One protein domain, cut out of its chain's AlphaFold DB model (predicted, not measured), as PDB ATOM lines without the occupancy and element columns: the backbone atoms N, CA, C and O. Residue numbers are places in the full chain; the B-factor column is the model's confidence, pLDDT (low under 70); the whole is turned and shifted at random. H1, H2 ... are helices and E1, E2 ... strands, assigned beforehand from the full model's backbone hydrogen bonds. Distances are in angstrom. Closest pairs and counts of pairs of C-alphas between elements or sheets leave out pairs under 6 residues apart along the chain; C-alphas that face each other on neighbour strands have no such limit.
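Overview. This is residues 140 to 241 of the 241 residues of an uncharacterized protein of Algoriella xinjiangensis (UniProt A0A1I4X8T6). A six-stranded antiparallel sheet is curled like part of a barrel, and a small three-stranded sheet continues it at one end, where E6 runs on into E7 and E8 runs on into E9 round sharp bends. Two short helices, H1 and H2, lie at that same end, H1 only grazing the small sheet. The printed part has 102 residues, with nine named strands and two named helices in the order E1 E2 E3 E4 H1 H2 E5 E6 E7 E8 E9; the class is mixed, helices and strands. The large sheet has the order E1 E3 E4 E7 E8 E2, and the small one, E5 E9 E6, is mixed. The whole is compact, with a radius of gyration of the C-alphas of 12.5 A, and only just elongated, with spans of 38 by 25 by 21 A.

Arrangement. E1, residues 140 to 142, is an edge strand of the large sheet, and E2, residues 150 to 152, is the other. Their closest C-alphas, those of Val 142 and Phe 151, are 7.5 A apart. E3, residues 166 to 170, is antiparallel to E1 at 150 degrees, with N 140 and O 168 at 2.8 A. E4, residues 175 to 180, makes a hairpin with E3, with N 169 and O 177 at 2.8 A. H1, residues 184 to 192, and H2, residues 194 to 197, are close but not clearly touching; their closest C-alphas, those of Ser 190 and Ile 197, are 5.7 A apart. In H1 every O i to N i+4 pair is within hydrogen-bond range; H2 is too short for such a pair, and its one O i to N i+3 pair is not within range. E5, residues 202 to 204, is an edge strand of the small sheet, and E6, residues 215 to 219, is the other. H1 only grazes this sheet, with its residues 184 to 191; the closest C-alphas of H1 and E6 are those of Ile 187 and Ile 215, 6.4 A apart. E6 runs on into E7, residues 221 to 226, at 77 degrees. E7 is antiparallel to E4 at 134 degrees, with N 223 and O 176 at 2.8 A. E8, residues 229 to 234, makes a hairpin with E7, with N 231 and O 224 at 2.8 A. E8 is also antiparallel to E2, with N 230 and O 151 at 2.8 A. E8 runs on into E9, residues 236 to 240, at 72 degrees. E9 is the inner strand of the small sheet, parallel to E5 with N 203 and O 236 at 2.8 A, and antiparallel to E6 with N 218 and O 237 at 2.8 A. The closest C-alphas of E4 and E6 are those of Glu 179 and Thr 217, 6.0 A apart.

Along the chain. E1 begins with C-alpha 140 at (75.125, 68.219, 139.191). From first to last C-alpha E3 is 13.0 A long and E4 17.4 A. H1 is 12.4 A long and begins with C-alpha 184 at (66.621, 56.374, 151.763). E6 measures 12.0 A, E7 16.0 A, E8 15.1 A and E9 13.2 A. E9 ends with C-alpha 240 at (70.374, 63.527, 161.996). E1, E2, E5 and H2 are shorter.

Size, cuts and confidence. The two C-alphas farthest apart, those of Asp 173 and Glu 211, are 38.3 A apart. The large sheet is strongly twisted, with C-alphas up to 7.9 A off its best plane. The link from E2 to E3, residues 153 to 165, is long. The printed part has no cut and ends at Asp 241, the chain's last residue. The mean pLDDT of the printed part is 96.4, and no printed residue is under 70.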
ATOM      1  N   PHE A 140      74.530  69.535 139.362       97.50
ATOM      2  CA  PHE A 140      75.125  68.219 139.191       97.50
ATOM      3  C   PHE A 140      74.903  67.344 140.419       97.50
ATOM      4  O   PHE A 140      74.651  67.821 141.525       97.50
ATOM      5  N   TYR A 141      75.062  66.046 140.225       98.12
ATOM      6  CA  TYR A 141      74.933  65.023 141.243       98.12
ATOM      7  C   TYR A 141      76.188  64.159 141.254       98.12
ATOM      8  O   TYR A 141      76.813  63.940 140.218       98.12
ATOM      9  N   VAL A 142      76.564  63.673 142.434       97.25
ATOM     10  CA  VAL A 142      77.715  62.779 142.612       97.25
ATOM     11  C   VAL A 142      77.364  61.652 143.564       97.25
ATOM     12  O   VAL A 142      76.645  61.835 144.547       97.25
ATOM     13  N   ASN A 143      77.908  60.476 143.287       96.19
ATOM     14  CA  ASN A 143      77.734  59.269 144.095       96.19
ATOM     15  C   ASN A 143      78.981  58.912 144.919       96.19
ATOM     16  O   ASN A 143      78.987  57.905 145.624       96.19
ATOM     17  N   LYS A 144      80.056  59.697 144.804       94.12
ATOM     18  CA  LYS A 144      81.337  59.413 145.445       94.12
ATOM     19  C   LYS A 144      82.063  60.700 145.808       94.12
ATOM     20  O   LYS A 144      82.002  61.691 145.087       94.12
ATOM     21  N   VAL A 145      82.799  60.631 146.908       96.19
ATOM     22  CA  VAL A 145      83.729  61.662 147.358       96.19
ATOM     23  C   VAL A 145      85.078  61.023 147.677       96.19
ATOM     24  O   VAL A 145      85.151  59.834 148.000       96.19
ATOM     25  N   SER A 146      86.167  61.772 147.509       95.81
ATOM     26  CA  SER A 146      87.498  61.317 147.916       95.81
ATOM     27  C   SER A 146      87.689  61.458 149.431       95.81
ATOM     28  O   SER A 146      87.007  62.247 150.087       95.81
ATOM     29  N   LYS A 147      88.665  60.737 149.997       93.31
ATOM     30  CA  LYS A 147      89.002  60.843 151.429       93.31
ATOM     31  C   LYS A 147      89.519  62.233 151.808       93.31
ATOM     32  O   LYS A 147      89.376  62.663 152.947       93.31
ATOM     33  N   GLU A 148      90.077  62.943 150.838       94.19
ATOM     34  CA  GLU A 148      90.550  64.323 150.938       94.19
ATOM     35  C   GLU A 148      89.427  65.354 150.739       94.19
ATOM     36  O   GLU A 148      89.708  66.549 150.668       94.19
ATOM     37  N   GLY A 149      88.169  64.917 150.611       94.06
ATOM     38  CA  GLY A 149      87.023  65.806 150.432       94.06
ATOM     39  C   GLY A 149      86.964  66.448 149.045       94.06
ATOM     40  O   GLY A 149      86.679  67.640 148.922       94.06
ATOM     41  N   ARG A 150      87.278  65.678 147.994       97.19
ATOM     42  CA  ARG A 150      87.223  66.136 146.597       97.19
ATOM     43  C   ARG A 150      86.117  65.433 145.822       97.19
ATOM     44  O   ARG A 150      85.916  64.226 145.976       97.19
ATOM     45  N   PHE A 151      85.466  66.176 144.934       97.56
ATOM     46  CA  PHE A 151      84.496  65.659 143.971       97.56
ATOM     47  C   PHE A 151      85.080  65.754 142.564       97.56
ATOM     48  O   PHE A 151      85.308  66.847 142.056       97.56
ATOM     49  N   TYR A 152      85.351  64.619 141.927       96.81
ATOM     50  CA  TYR A 152      85.959  64.605 140.595       96.81
ATOM     51  C   TYR A 152      84.947  64.992 139.517       96.81
ATOM     52  O   TYR A 152      83.816  64.501 139.536       96.81
ATOM     53  N   LEU A 153      85.369  65.805 138.544       95.75
ATOM     54  CA  LEU A 153      84.499  66.248 137.447       95.75
ATOM     55  C   LEU A 153      83.948  65.063 136.640       95.75
ATOM     56  O   LEU A 153      82.787  65.067 136.249       95.75
ATOM     57  N   SER A 154      84.746  64.004 136.481       95.69
ATOM     58  CA  SER A 154      84.353  62.759 135.805       95.69
ATOM     59  C   SER A 154      83.248  61.965 136.514       95.69
ATOM     60  O   SER A 154      82.685  61.048 135.923       95.69
ATOM     61  N   SER A 155      82.948  62.287 137.775       94.12
ATOM     62  CA  SER A 155      81.887  61.645 138.563       94.12
ATOM     63  C   SER A 155      80.582  62.442 138.610       94.12
ATOM     64  O   SER A 155      79.617  61.977 139.216       94.12
ATOM     65  N   LEU A 156      80.552  63.628 137.990       95.81
ATOM     66  CA  LEU A 156      79.371  64.483 137.938       95.81
ATOM     67  C   LEU A 156      78.349  63.928 136.944       95.81
ATOM     68  O   LEU A 156      78.681  63.598 135.807       95.81
ATOM     69  N   THR A 157      77.087  63.885 137.359       96.44
ATOM     70  CA  THR A 157      75.946  63.562 136.496       96.44
ATOM     71  C   THR A 157      74.906  64.674 136.555       96.44
ATOM     72  O   THR A 157      74.710  65.288 137.597       96.44
ATOM     73  N   GLN A 158      74.204  64.942 135.453       95.19
ATOM     74  CA  GLN A 158      73.117  65.937 135.435       95.19
ATOM     75  C   GLN A 158      71.800  65.391 136.011       95.19
ATOM     76  O   GLN A 158      70.925  66.153 136.411       95.19
ATOM     77  N   SER A 159      71.650  64.066 136.087       94.44
ATOM     78  CA  SER A 159      70.469  63.415 136.648       94.44
ATOM     79  C   SER A 159      70.712  62.923 138.074       94.44
ATOM     80  O   SER A 159      71.756  62.343 138.389       94.44
ATOM     81  N   CYS A 160      69.712  63.127 138.933       95.62
ATOM     82  CA  CYS A 160      69.688  62.546 140.267       95.62
ATOM     83  C   CYS A 160      69.266  61.077 140.168       95.62
ATOM     84  O   CYS A 160      68.111  60.768 139.880       95.62
ATOM     85  N   SER A 161      70.195  60.166 140.438       94.19
ATOM     86  CA  SER A 161      69.913  58.739 140.635       94.19
ATOM     87  C   SER A 161      69.678  58.409 142.113       94.19
ATOM     88  O   SER A 161      70.079  59.183 142.983       94.19
ATOM     89  N   GLU A 162      69.133  57.226 142.408       92.19
ATOM     90  CA  GLU A 162      68.950  56.736 143.788       92.19
ATOM     91  C   GLU A 162      70.266  56.515 144.556       92.19
ATOM     92  O   GLU A 162      70.255  56.356 145.774       92.19
ATOM     93  N   ASN A 163      71.397  56.457 143.845       93.31
ATOM     94  CA  ASN A 163      72.728  56.294 144.431       93.31
ATOM     95  C   ASN A 163      73.467  57.635 144.564       93.31
ATOM     96  O   ASN A 163      74.646  57.658 144.914       93.31
ATOM     97  N   SER A 164      72.813  58.750 144.231       96.62
ATOM     98  CA  SER A 164      73.414  60.078 144.352       96.62
ATOM     99  C   SER A 164      73.486  60.458 145.825       96.62
ATOM    100  O   SER A 164      72.497  60.369 146.550       96.62
ATOM    101  N   LEU A 165      74.657  60.893 146.269       97.62
ATOM    102  CA  LEU A 165      74.919  61.255 147.661       97.62
ATOM    103  C   LEU A 165      74.882  62.762 147.864       97.62
ATOM    104  O   LEU A 165      74.359  63.229 148.871       97.62
ATOM    105  N   TYR A 166      75.400  63.518 146.899       98.25
ATOM    106  CA  TYR A 166      75.458  64.969 146.981       98.25
ATOM    107  C   TYR A 166      74.910  65.617 145.726       98.25
ATOM    108  O   TYR A 166      75.061  65.097 144.617       98.25
ATOM    109  N   LYS A 167      74.305  66.781 145.932       98.19
ATOM    110  CA  LYS A 167      73.906  67.707 144.883       98.19
ATOM    111  C   LYS A 167      74.852  68.896 144.926       98.19
ATOM    112  O   LYS A 167      75.060  69.479 145.986       98.19
ATOM    113  N   ILE A 168      75.412  69.242 143.778       98.19
ATOM    114  CA  ILE A 168      76.316  70.369 143.580       98.19
ATOM    115  C   ILE A 168      75.575  71.409 142.743       98.19
ATOM    116  O   ILE A 168      75.021  71.081 141.701       98.19
ATOM    117  N   THR A 169      75.552  72.653 143.205       97.88
ATOM    118  CA  THR A 169      74.930  73.782 142.504       97.88
ATOM    119  C   THR A 169      76.012  74.795 142.165       97.88
ATOM    120  O   THR A 169      76.645  75.338 143.079       97.88
ATOM    121  N   LEU A 170      76.233  75.043 140.873       96.62
ATOM    122  CA  LEU A 170      77.192  76.049 140.425       96.62
ATOM    123  C   LEU A 170      76.707  77.453 140.793       96.62
ATOM    124  O   LEU A 170      75.528  77.787 140.655       96.62
ATOM    125  N   ILE A 171      77.641  78.261 141.288       95.19
ATOM    126  CA  ILE A 171      77.444  79.699 141.491       95.19
ATOM    127  C   ILE A 171      78.056  80.442 140.304       95.19
ATOM    128  O   ILE A 171      77.409  81.309 139.722       95.19
ATOM    129  N   ASP A 172      79.279  80.063 139.939       93.44
ATOM    130  CA  ASP A 172      80.026  80.553 138.784       93.44
ATOM    131  C   ASP A 172      80.996  79.459 138.287       93.44
ATOM    132  O   ASP A 172      80.932  78.310 138.732       93.44
ATOM    133  N   ASP A 173      81.894  79.799 137.360       93.69
ATOM    134  CA  ASP A 173      82.816  78.844 136.728       93.69
ATOM    135  C   ASP A 173      83.820  78.206 137.708       93.69
ATOM    136  O   ASP A 173      84.343  77.119 137.437       93.69
ATOM    137  N   ASN A 174      84.087  78.865 138.841       96.44
ATOM    138  CA  ASN A 174      85.100  78.480 139.822       96.44
ATOM    139  C   ASN A 174      84.530  78.171 141.209       96.44
ATOM    140  O   ASN A 174      85.230  77.553 142.011       96.44
ATOM    141  N   ASN A 175      83.292  78.564 141.501       97.38
ATOM    142  CA  ASN A 175      82.657  78.398 142.800       97.38
ATOM    143  C   ASN A 175      81.355  77.606 142.686       97.38
ATOM    144  O   ASN A 175      80.506  77.852 141.824       97.38
ATOM    145  N   ALA A 176      81.154  76.695 143.631       98.00
ATOM    146  CA  ALA A 176      79.922  75.931 143.739       98.00
ATOM    147  C   ALA A 176      79.538  75.710 145.201       98.00
ATOM    148  O   ALA A 176      80.333  75.898 146.123       98.00
ATOM    149  N   THR A 177      78.301  75.289 145.420       98.50
ATOM    150  CA  THR A 177      77.822  74.822 146.727       98.50
ATOM    151  C   THR A 177      77.402  73.375 146.638       98.50
ATOM    152  O   THR A 177      77.098  72.888 145.550       98.50
ATOM    153  N   PHE A 178      77.383  72.682 147.771       98.38
ATOM    154  CA  PHE A 178      76.895  71.313 147.817       98.38
ATOM    155  C   PHE A 178      76.056  71.021 149.053       98.38
ATOM    156  O   PHE A 178      76.240  71.612 150.120       98.38
ATOM    157  N   GLU A 179      75.149  70.067 148.892       98.31
ATOM    158  CA  GLU A 179      74.274  69.563 149.942       98.31
ATOM    159  C   GLU A 179      74.157  68.040 149.861       98.31
ATOM    160  O   GLU A 179      74.275  67.447 148.784       98.31
ATOM    161  N   PHE A 180      73.947  67.403 151.013       98.19
ATOM    162  CA  PHE A 180      73.676  65.972 151.086       98.19
ATOM    163  C   PHE A 180      72.237  65.673 150.651       98.19
ATOM    164  O   PHE A 180      71.299  66.377 151.036       98.19
ATOM    165  N   ILE A 181      72.059  64.608 149.870       97.75
ATOM    166  CA  ILE A 181      70.762  64.187 149.342       97.75
ATOM    167  C   ILE A 181      70.061  63.281 150.353       97.75
ATOM    168  O   ILE A 181      70.492  62.163 150.630       97.75
ATOM    169  N   ASN A 182      68.915  63.742 150.847       96.06
ATOM    170  CA  ASN A 182      68.112  63.032 151.837       96.06
ATOM    171  C   ASN A 182      67.216  61.947 151.197       96.06
ATOM    172  O   ASN A 182      65.991  62.053 151.196       96.06
ATOM    173  N   GLN A 183      67.830  60.923 150.599       95.94
ATOM    174  CA  GLN A 183      67.145  59.761 150.016       95.94
ATOM    175  C   GLN A 183      67.473  58.487 150.788       95.94
ATOM    176  O   GLN A 183      68.601  58.303 151.234       95.94
ATOM    177  N   THR A 184      66.511  57.567 150.906       95.19
ATOM    178  CA  THR A 184      66.621  56.374 151.763       95.19
ATOM    179  C   THR A 184      67.893  55.556 151.520       95.19
ATOM    180  O   THR A 184      68.548  55.138 152.475       95.19
ATOM    181  N   LYS A 185      68.274  55.334 150.253       95.19
ATOM    182  CA  LYS A 185      69.501  54.596 149.911       95.19
ATOM    183  C   LYS A 185      70.759  55.386 150.267       95.19
ATOM    184  O   LYS A 185      71.659  54.821 150.884       95.19
ATOM    185  N   SER A 186      70.790  56.676 149.938       95.19
ATOM    186  CA  SER A 186      71.894  57.587 150.252       95.19
ATOM    187  C   SER A 186      72.123  57.698 151.756       95.19
ATOM    188  O   SER A 186      73.259  57.557 152.200       95.19
ATOM    189  N   ILE A 187      71.055  57.858 152.546       96.69
ATOM    190  CA  ILE A 187      71.099  57.888 154.015       96.69
ATOM    191  C   ILE A 187      71.705  56.592 154.543       96.69
ATOM    192  O   ILE A 187      72.729  56.629 155.218       96.69
ATOM    193  N   LYS A 188      71.116  55.441 154.186       96.25
ATOM    194  CA  LYS A 188      71.568  54.138 154.680       96.25
ATOM    195  C   LYS A 188      73.044  53.901 154.367       96.25
ATOM    196  O   LYS A 188      73.821  53.593 155.262       96.25
ATOM    197  N   TYR A 189      73.441  54.117 153.114       95.44
ATOM    198  CA  TYR A 189      74.826  53.926 152.689       95.44
ATOM    199  C   TYR A 189      75.796  54.864 153.425       95.44
ATOM    200  O   TYR A 189      76.889  54.458 153.813       95.44
ATOM    201  N   SER A 190      75.373  56.102 153.682       96.25
ATOM    202  CA  SER A 190      76.173  57.100 154.399       96.25
ATOM    203  C   SER A 190      76.323  56.804 155.887       96.25
ATOM    204  O   SER A 190      77.366  57.116 156.454       96.25
ATOM    205  N   LEU A 191      75.315  56.196 156.518       96.50
ATOM    206  CA  LEU A 191      75.381  55.757 157.915       96.50
ATOM    207  C   LEU A 191      76.190  54.463 158.085       96.50
ATOM    208  O   LEU A 191      76.801  54.277 159.135       96.50
ATOM    209  N   ASP A 192      76.239  53.606 157.059       96.75
ATOM    210  CA  ASP A 192      77.051  52.382 157.065       96.75
ATOM    211  C   ASP A 192      78.561  52.693 157.006       96.75
ATOM    212  O   ASP A 192      79.359  52.038 157.679       96.75
ATOM    213  N   ILE A 193      78.969  53.700 156.217       95.88
ATOM    214  CA  ILE A 193      80.382  54.101 156.042       95.88
ATOM    215  C   ILE A 193      80.595  55.629 156.135       95.88
ATOM    216  O   ILE A 193      81.091  56.272 155.201       95.88
ATOM    217  N   PRO A 194      80.299  56.254 157.289       95.88
ATOM    218  CA  PRO A 194      80.281  57.711 157.423       95.88
ATOM    219  C   PRO A 194      81.668  58.348 157.280       95.88
ATOM    220  O   PRO A 194      81.776  59.482 156.817       95.88
ATOM    221  N   HIS A 195      82.733  57.612 157.604       95.88
ATOM    222  CA  HIS A 195      84.118  58.063 157.441       95.88
ATOM    223  C   HIS A 195      84.536  58.253 155.979       95.88
ATOM    224  O   HIS A 195      85.410  59.076 155.712       95.88
ATOM    225  N   ASP A 196      83.922  57.516 155.052       95.44
ATOM    226  CA  ASP A 196      84.237  57.596 153.624       95.44
ATOM    227  C   ASP A 196      83.284  58.536 152.877       95.44
ATOM    228  O   ASP A 196      83.656  59.086 151.843       95.44
ATOM    229  N   ILE A 197      82.065  58.736 153.394       96.06
ATOM    230  CA  ILE A 197      81.032  59.523 152.716       96.06
ATOM    231  C   ILE A 197      80.830  60.880 153.370       96.06
ATOM    232  O   ILE A 197      80.976  61.895 152.697       96.06
ATOM    233  N   LEU A 198      80.480  60.916 154.658       97.00
ATOM    234  CA  LEU A 198      80.047  62.138 155.336       97.00
ATOM    235  C   LEU A 198      81.239  62.941 155.844       97.00
ATOM    236  O   LEU A 198      81.406  64.099 155.484       97.00
ATOM    237  N   PHE A 199      82.099  62.339 156.661       96.19
ATOM    238  CA  PHE A 199      83.127  63.062 157.418       96.19
ATOM    239  C   PHE A 199      84.175  63.800 156.566       96.19
ATOM    240  O   PHE A 199      84.672  64.835 157.034       96.19
ATOM    241  N   PRO A 200      84.509  63.364 155.331       97.38
ATOM    242  CA  PRO A 200      85.414  64.124 154.474       97.38
ATOM    243  C   PRO A 200      84.890  65.529 154.152       97.38
ATOM    244  O   PRO A 200      85.680  66.467 154.066       97.38
ATOM    245  N   VAL A 201      83.568  65.703 154.039       98.12
ATOM    246  CA  VAL A 201      82.958  66.924 153.478       98.12
ATOM    247  C   VAL A 201      81.841  67.534 154.321       98.12
ATOM    248  O   VAL A 201      81.471  68.681 154.095       98.12
ATOM    249  N   CYS A 202      81.342  66.823 155.325       98.00
ATOM    250  CA  CYS A 202      80.297  67.282 156.228       98.00
ATOM    251  C   CYS A 202      80.806  67.405 157.667       98.00
ATOM    252  O   CYS A 202      81.652  66.632 158.127       98.00
ATOM    253  N   GLU A 203      80.248  68.369 158.385       97.31
ATOM    254  CA  GLU A 203      80.369  68.556 159.824       97.31
ATOM    255  C   GLU A 203      79.016  68.251 160.475       97.31
ATOM    256  O   GLU A 203      77.967  68.690 160.005       97.31
ATOM    257  N   GLN A 204      79.030  67.468 161.548       96.00
ATOM    258  CA  GLN A 204      77.817  67.094 162.267       96.00
ATOM    259  C   GLN A 204      77.549  68.119 163.362       96.00
ATOM    260  O   GLN A 204      78.448  68.444 164.135       96.00
ATOM    261  N   ILE A 205      76.316  68.618 163.430       95.25
ATOM    262  CA  ILE A 205      75.904  69.565 164.477       95.25
ATOM    263  C   ILE A 205      75.584  68.826 165.786       95.25
ATOM    264  O   ILE A 205      75.758  69.366 166.874       95.25
ATOM    265  N   GLU A 206      75.121  67.583 165.671       93.56
ATOM    266  CA  GLU A 206      74.710  66.724 166.782       93.56
ATOM    267  C   GLU A 206      75.567  65.452 166.820       93.56
ATOM    268  O   GLU A 206      76.367  65.190 165.918       93.56
ATOM    269  N   ALA A 207      75.413  64.653 167.879       92.06
ATOM    270  CA  ALA A 207      76.092  63.368 167.978       92.06
ATOM    271  C   ALA A 207      75.671  62.434 166.831       92.06
ATOM    272  O   ALA A 207      74.509  62.415 166.425       92.06
ATOM    273  N   PHE A 208      76.624  61.640 166.337       93.75
ATOM    274  CA  PHE A 208      76.373  60.648 165.299       93.75
ATOM    275  C   PHE A 208      75.247  59.689 165.711       93.75
ATOM    276  O   PHE A 208      75.327  59.056 166.766       93.75
ATOM    277  N   ASN A 209      74.225  59.560 164.862       93.81
ATOM    278  CA  ASN A 209      73.106  58.643 165.062       93.81
ATOM    279  C   ASN A 209      73.029  57.635 163.906       93.81
ATOM    280  O   ASN A 209      72.622  57.977 162.798       93.81
ATOM    281  N   GLN A 210      73.397  56.381 164.178       94.25
ATOM    282  CA  GLN A 210      73.380  55.302 163.185       94.25
ATOM    283  C   GLN A 210      71.957  54.855 162.801       94.25
ATOM    284  O   GLN A 210      71.767  54.246 161.752       94.25
ATOM    285  N   GLU A 211      70.955  55.165 163.625       95.81
ATOM    286  CA  GLU A 211      69.551  54.799 163.401       95.81
ATOM    287  C   GLU A 211      68.731  55.938 162.769       95.81
ATOM    288  O   GLU A 211      67.506  55.838 162.661       95.81
ATOM    289  N   ALA A 212      69.393  57.023 162.347       95.69
ATOM    290  CA  ALA A 212      68.741  58.169 161.727       95.69
ATOM    291  C   ALA A 212      67.984  57.771 160.450       95.69
ATOM    292  O   ALA A 212      68.480  57.018 159.604       95.69
ATOM    293  N   LYS A 213      66.773  58.302 160.296       96.62
ATOM    294  CA  LYS A 213      65.921  58.105 159.115       96.62
ATOM    295  C   LYS A 213      66.137  59.190 158.074       96.62
ATOM    296  O   LYS A 213      65.783  58.977 156.916       96.62
ATOM    297  N   ALA A 214      66.703  60.320 158.477       96.62
ATOM    298  CA  ALA A 214      67.048  61.421 157.607       96.62
ATOM    299  C   ALA A 214      68.393  62.049 157.987       96.62
ATOM    300  O   ALA A 214      68.823  62.057 159.142       96.62
ATOM    301  N   ILE A 215      69.056  62.596 156.969       97.12
ATOM    302  CA  ILE A 215      70.239  63.441 157.112       97.12
ATOM    303  C   ILE A 215      69.917  64.752 156.406       97.12
ATOM    304  O   ILE A 215      69.788  64.805 155.181       97.12
ATOM    305  N   ILE A 216      69.759  65.812 157.190       97.31
ATOM    306  CA  ILE A 216      69.303  67.112 156.708       97.31
ATOM    307  C   ILE A 216      70.491  68.067 156.672       97.31
ATOM    308  O   ILE A 216      71.138  68.308 157.694       97.31
ATOM    309  N   THR A 217      70.749  68.647 155.501       98.00
ATOM    310  CA  THR A 217      71.738  69.720 155.349       98.00
ATOM    311  C   THR A 217      71.158  71.016 155.915       98.00
ATOM    312  O   THR A 217      70.221  71.575 155.358       98.00
ATOM    313  N   GLN A 218      71.709  71.493 157.029       97.69
ATOM    314  CA  GLN A 218      71.328  72.762 157.665       97.69
ATOM    315  C   GLN A 218      72.083  73.945 157.055       97.69
ATOM    316  O   GLN A 218      71.578  75.061 156.984       97.69
ATOM    317  N   THR A 219      73.323  73.712 156.628       97.88
ATOM    318  CA  THR A 219      74.140  74.712 155.937       97.88
ATOM    319  C   THR A 219      74.853  74.035 154.785       97.88
ATOM    320  O   THR A 219      75.550  73.043 154.996       97.88
ATOM    321  N   VAL A 220      74.667  74.560 153.574       98.31
ATOM    322  CA  VAL A 220      75.356  74.055 152.384       98.31
ATOM    323  C   VAL A 220      76.859  74.253 152.525       98.31
ATOM    324  O   VAL A 220      77.315  75.253 153.082       98.31
ATOM    325  N   GLY A 221      77.631  73.299 152.024       98.25
ATOM    326  CA  GLY A 221      79.075  73.454 151.937       98.25
ATOM    327  C   GLY A 221      79.463  74.253 150.697       98.25
ATOM    328  O   GLY A 221      78.662  74.420 149.772       98.25
ATOM    329  N   LYS A 222      80.706  74.732 150.662       98.38
ATOM    330  CA  LYS A 222      81.259  75.495 149.537       98.38
ATOM    331  C   LYS A 222      82.412  74.751 148.886       98.38
ATOM    332  O   LYS A 222      83.228  74.116 149.563       98.38
ATOM    333  N   LEU A 223      82.483  74.879 147.570       98.44
ATOM    334  CA  LEU A 223      83.472  74.262 146.706       98.44
ATOM    335  C   LEU A 223      84.199  75.320 145.889       98.44
ATOM    336  O   LEU A 223      83.583  76.286 145.439       98.44
ATOM    337  N   ILE A 224      85.475  75.061 145.631       98.06
ATOM    338  CA  ILE A 224      86.261  75.760 144.619       98.06
ATOM    339  C   ILE A 224      86.746  74.762 143.567       98.06
ATOM    340  O   ILE A 224      87.096  73.623 143.899       98.06
ATOM    341  N   LYS A 225      86.739  75.162 142.298       97.56
ATOM    342  CA  LYS A 225      87.233  74.339 141.194       97.56
ATOM    343  C   LYS A 225      88.759  74.351 141.180       97.56
ATOM    344  O   LYS A 225      89.375  75.412 141.130       97.56
ATOM    345  N   GLU A 226      89.372  73.174 141.188       96.75
ATOM    346  CA  GLU A 226      90.811  72.992 141.003       96.75
ATOM    347  C   GLU A 226      91.032  71.923 139.924       96.75
ATOM    348  O   GLU A 226      90.865  70.730 140.179       96.75
ATOM    349  N   ASN A 227      91.441  72.341 138.722       94.25
ATOM    350  CA  ASN A 227      91.691  71.446 137.585       94.25
ATOM    351  C   ASN A 227      90.497  70.493 137.325       94.25
ATOM    352  O   ASN A 227      89.435  70.935 136.887       94.25
ATOM    353  N   ASP A 228      90.665  69.205 137.648       95.62
ATOM    354  CA  ASP A 228      89.725  68.111 137.379       95.62
ATOM    355  C   ASP A 228      88.852  67.719 138.584       95.62
ATOM    356  O   ASP A 228      88.167  66.687 138.564       95.62
ATOM    357  N   TYR A 229      88.851  68.514 139.658       97.38
ATOM    358  CA  TYR A 229      87.968  68.281 140.799       97.38
ATOM    359  C   TYR A 229      87.447  69.568 141.441       97.38
ATOM    360  O   TYR A 229      88.048  70.637 141.382       97.38
ATOM    361  N   TRP A 230      86.318  69.434 142.126       98.06
ATOM    362  CA  TRP A 230      85.831  70.403 143.092       98.06
ATOM    363  C   TRP A 230      86.383  70.069 144.473       98.06
ATOM    364  O   TRP A 230      86.260  68.935 144.949       98.06
ATOM    365  N   LYS A 231      86.993  71.053 145.126       98.00
ATOM    366  CA  LYS A 231      87.568  70.925 146.465       98.00
ATOM    367  C   LYS A 231      86.688  71.612 147.487       98.00
ATOM    368  O   LYS A 231      86.312  72.767 147.297       98.00
ATOM    369  N   VAL A 232      86.423  70.932 148.597       98.12
ATOM    370  CA  VAL A 232      85.711  71.532 149.724       98.12
ATOM    371  C   VAL A 232      86.567  72.604 150.393       98.12
ATOM    372  O   VAL A 232      87.658  72.318 150.884       98.12
ATOM    373  N   ILE A 233      86.044  73.831 150.420       97.62
ATOM    374  CA  ILE A 233      86.609  74.955 151.183       97.62
ATOM    375  C   ILE A 233      85.841  75.185 152.489       97.62
ATOM    376  O   ILE A 233      86.439  75.562 153.491       97.62
ATOM    377  N   GLU A 234      84.539  74.887 152.505       98.19
ATOM    378  CA  GLU A 234      83.700  74.905 153.705       98.19
ATOM    379  C   GLU A 234      82.835  73.644 153.729       98.19
ATOM    380  O   GLU A 234      82.139  73.344 152.753       98.19
ATOM    381  N   LYS A 235      82.882  72.897 154.836       98.38
ATOM    382  CA  LYS A 235      82.083  71.678 155.003       98.38
ATOM    383  C   LYS A 235      80.600  72.009 155.146       98.38
ATOM    384  O   LYS A 235      80.238  72.996 155.782       98.38
ATOM    385  N   ALA A 236      79.747  71.147 154.599       98.44
ATOM    386  CA  ALA A 236      78.308  71.238 154.821       98.44
ATOM    387  C   ALA A 236      77.980  70.853 156.270       98.44
ATOM    388  O   ALA A 236      78.559  69.906 156.801       98.44
ATOM    389  N   LYS A 237      77.041  71.546 156.913       98.44
ATOM    390  CA  LYS A 237      76.588  71.187 158.263       98.44
ATOM    391  C   LYS A 237      75.341  70.331 158.184       98.44
ATOM    392  O   LYS A 237      74.346  70.755 157.591       98.44
ATOM    393  N   ILE A 238      75.387  69.153 158.794       98.12
ATOM    394  CA  ILE A 238      74.299  68.175 158.755       98.12
ATOM    395  C   ILE A 238      73.737  67.889 160.145       98.12
ATOM    396  O   ILE A 238      74.440  67.965 161.159       98.12
ATOM    397  N   LYS A 239      72.455  67.532 160.163       97.06
ATOM    398  CA  LYS A 239      71.723  67.042 161.329       97.06
ATOM    399  C   LYS A 239      71.099  65.680 161.018       97.06
ATOM    400  O   LYS A 239      70.660  65.452 159.892       97.06
ATOM    401  N   TYR A 240      71.057  64.817 162.027       96.94
ATOM    402  CA  TYR A 240      70.374  63.527 161.996       96.94
ATOM    403  C   TYR A 240      68.946  63.674 162.538       96.94
ATOM    404  O   TYR A 240      68.745  64.377 163.528       96.94
ATOM    405  N   ASP A 241      67.977  63.024 161.893       92.50
ATOM    406  CA  ASP A 241      66.564  62.969 162.314       92.50
ATOM    407  C   ASP A 241      66.022  61.535 162.210       92.50
ATOM    408  O   ASP A 241      66.394  60.828 161.241       92.50
TER     409      ASP A 241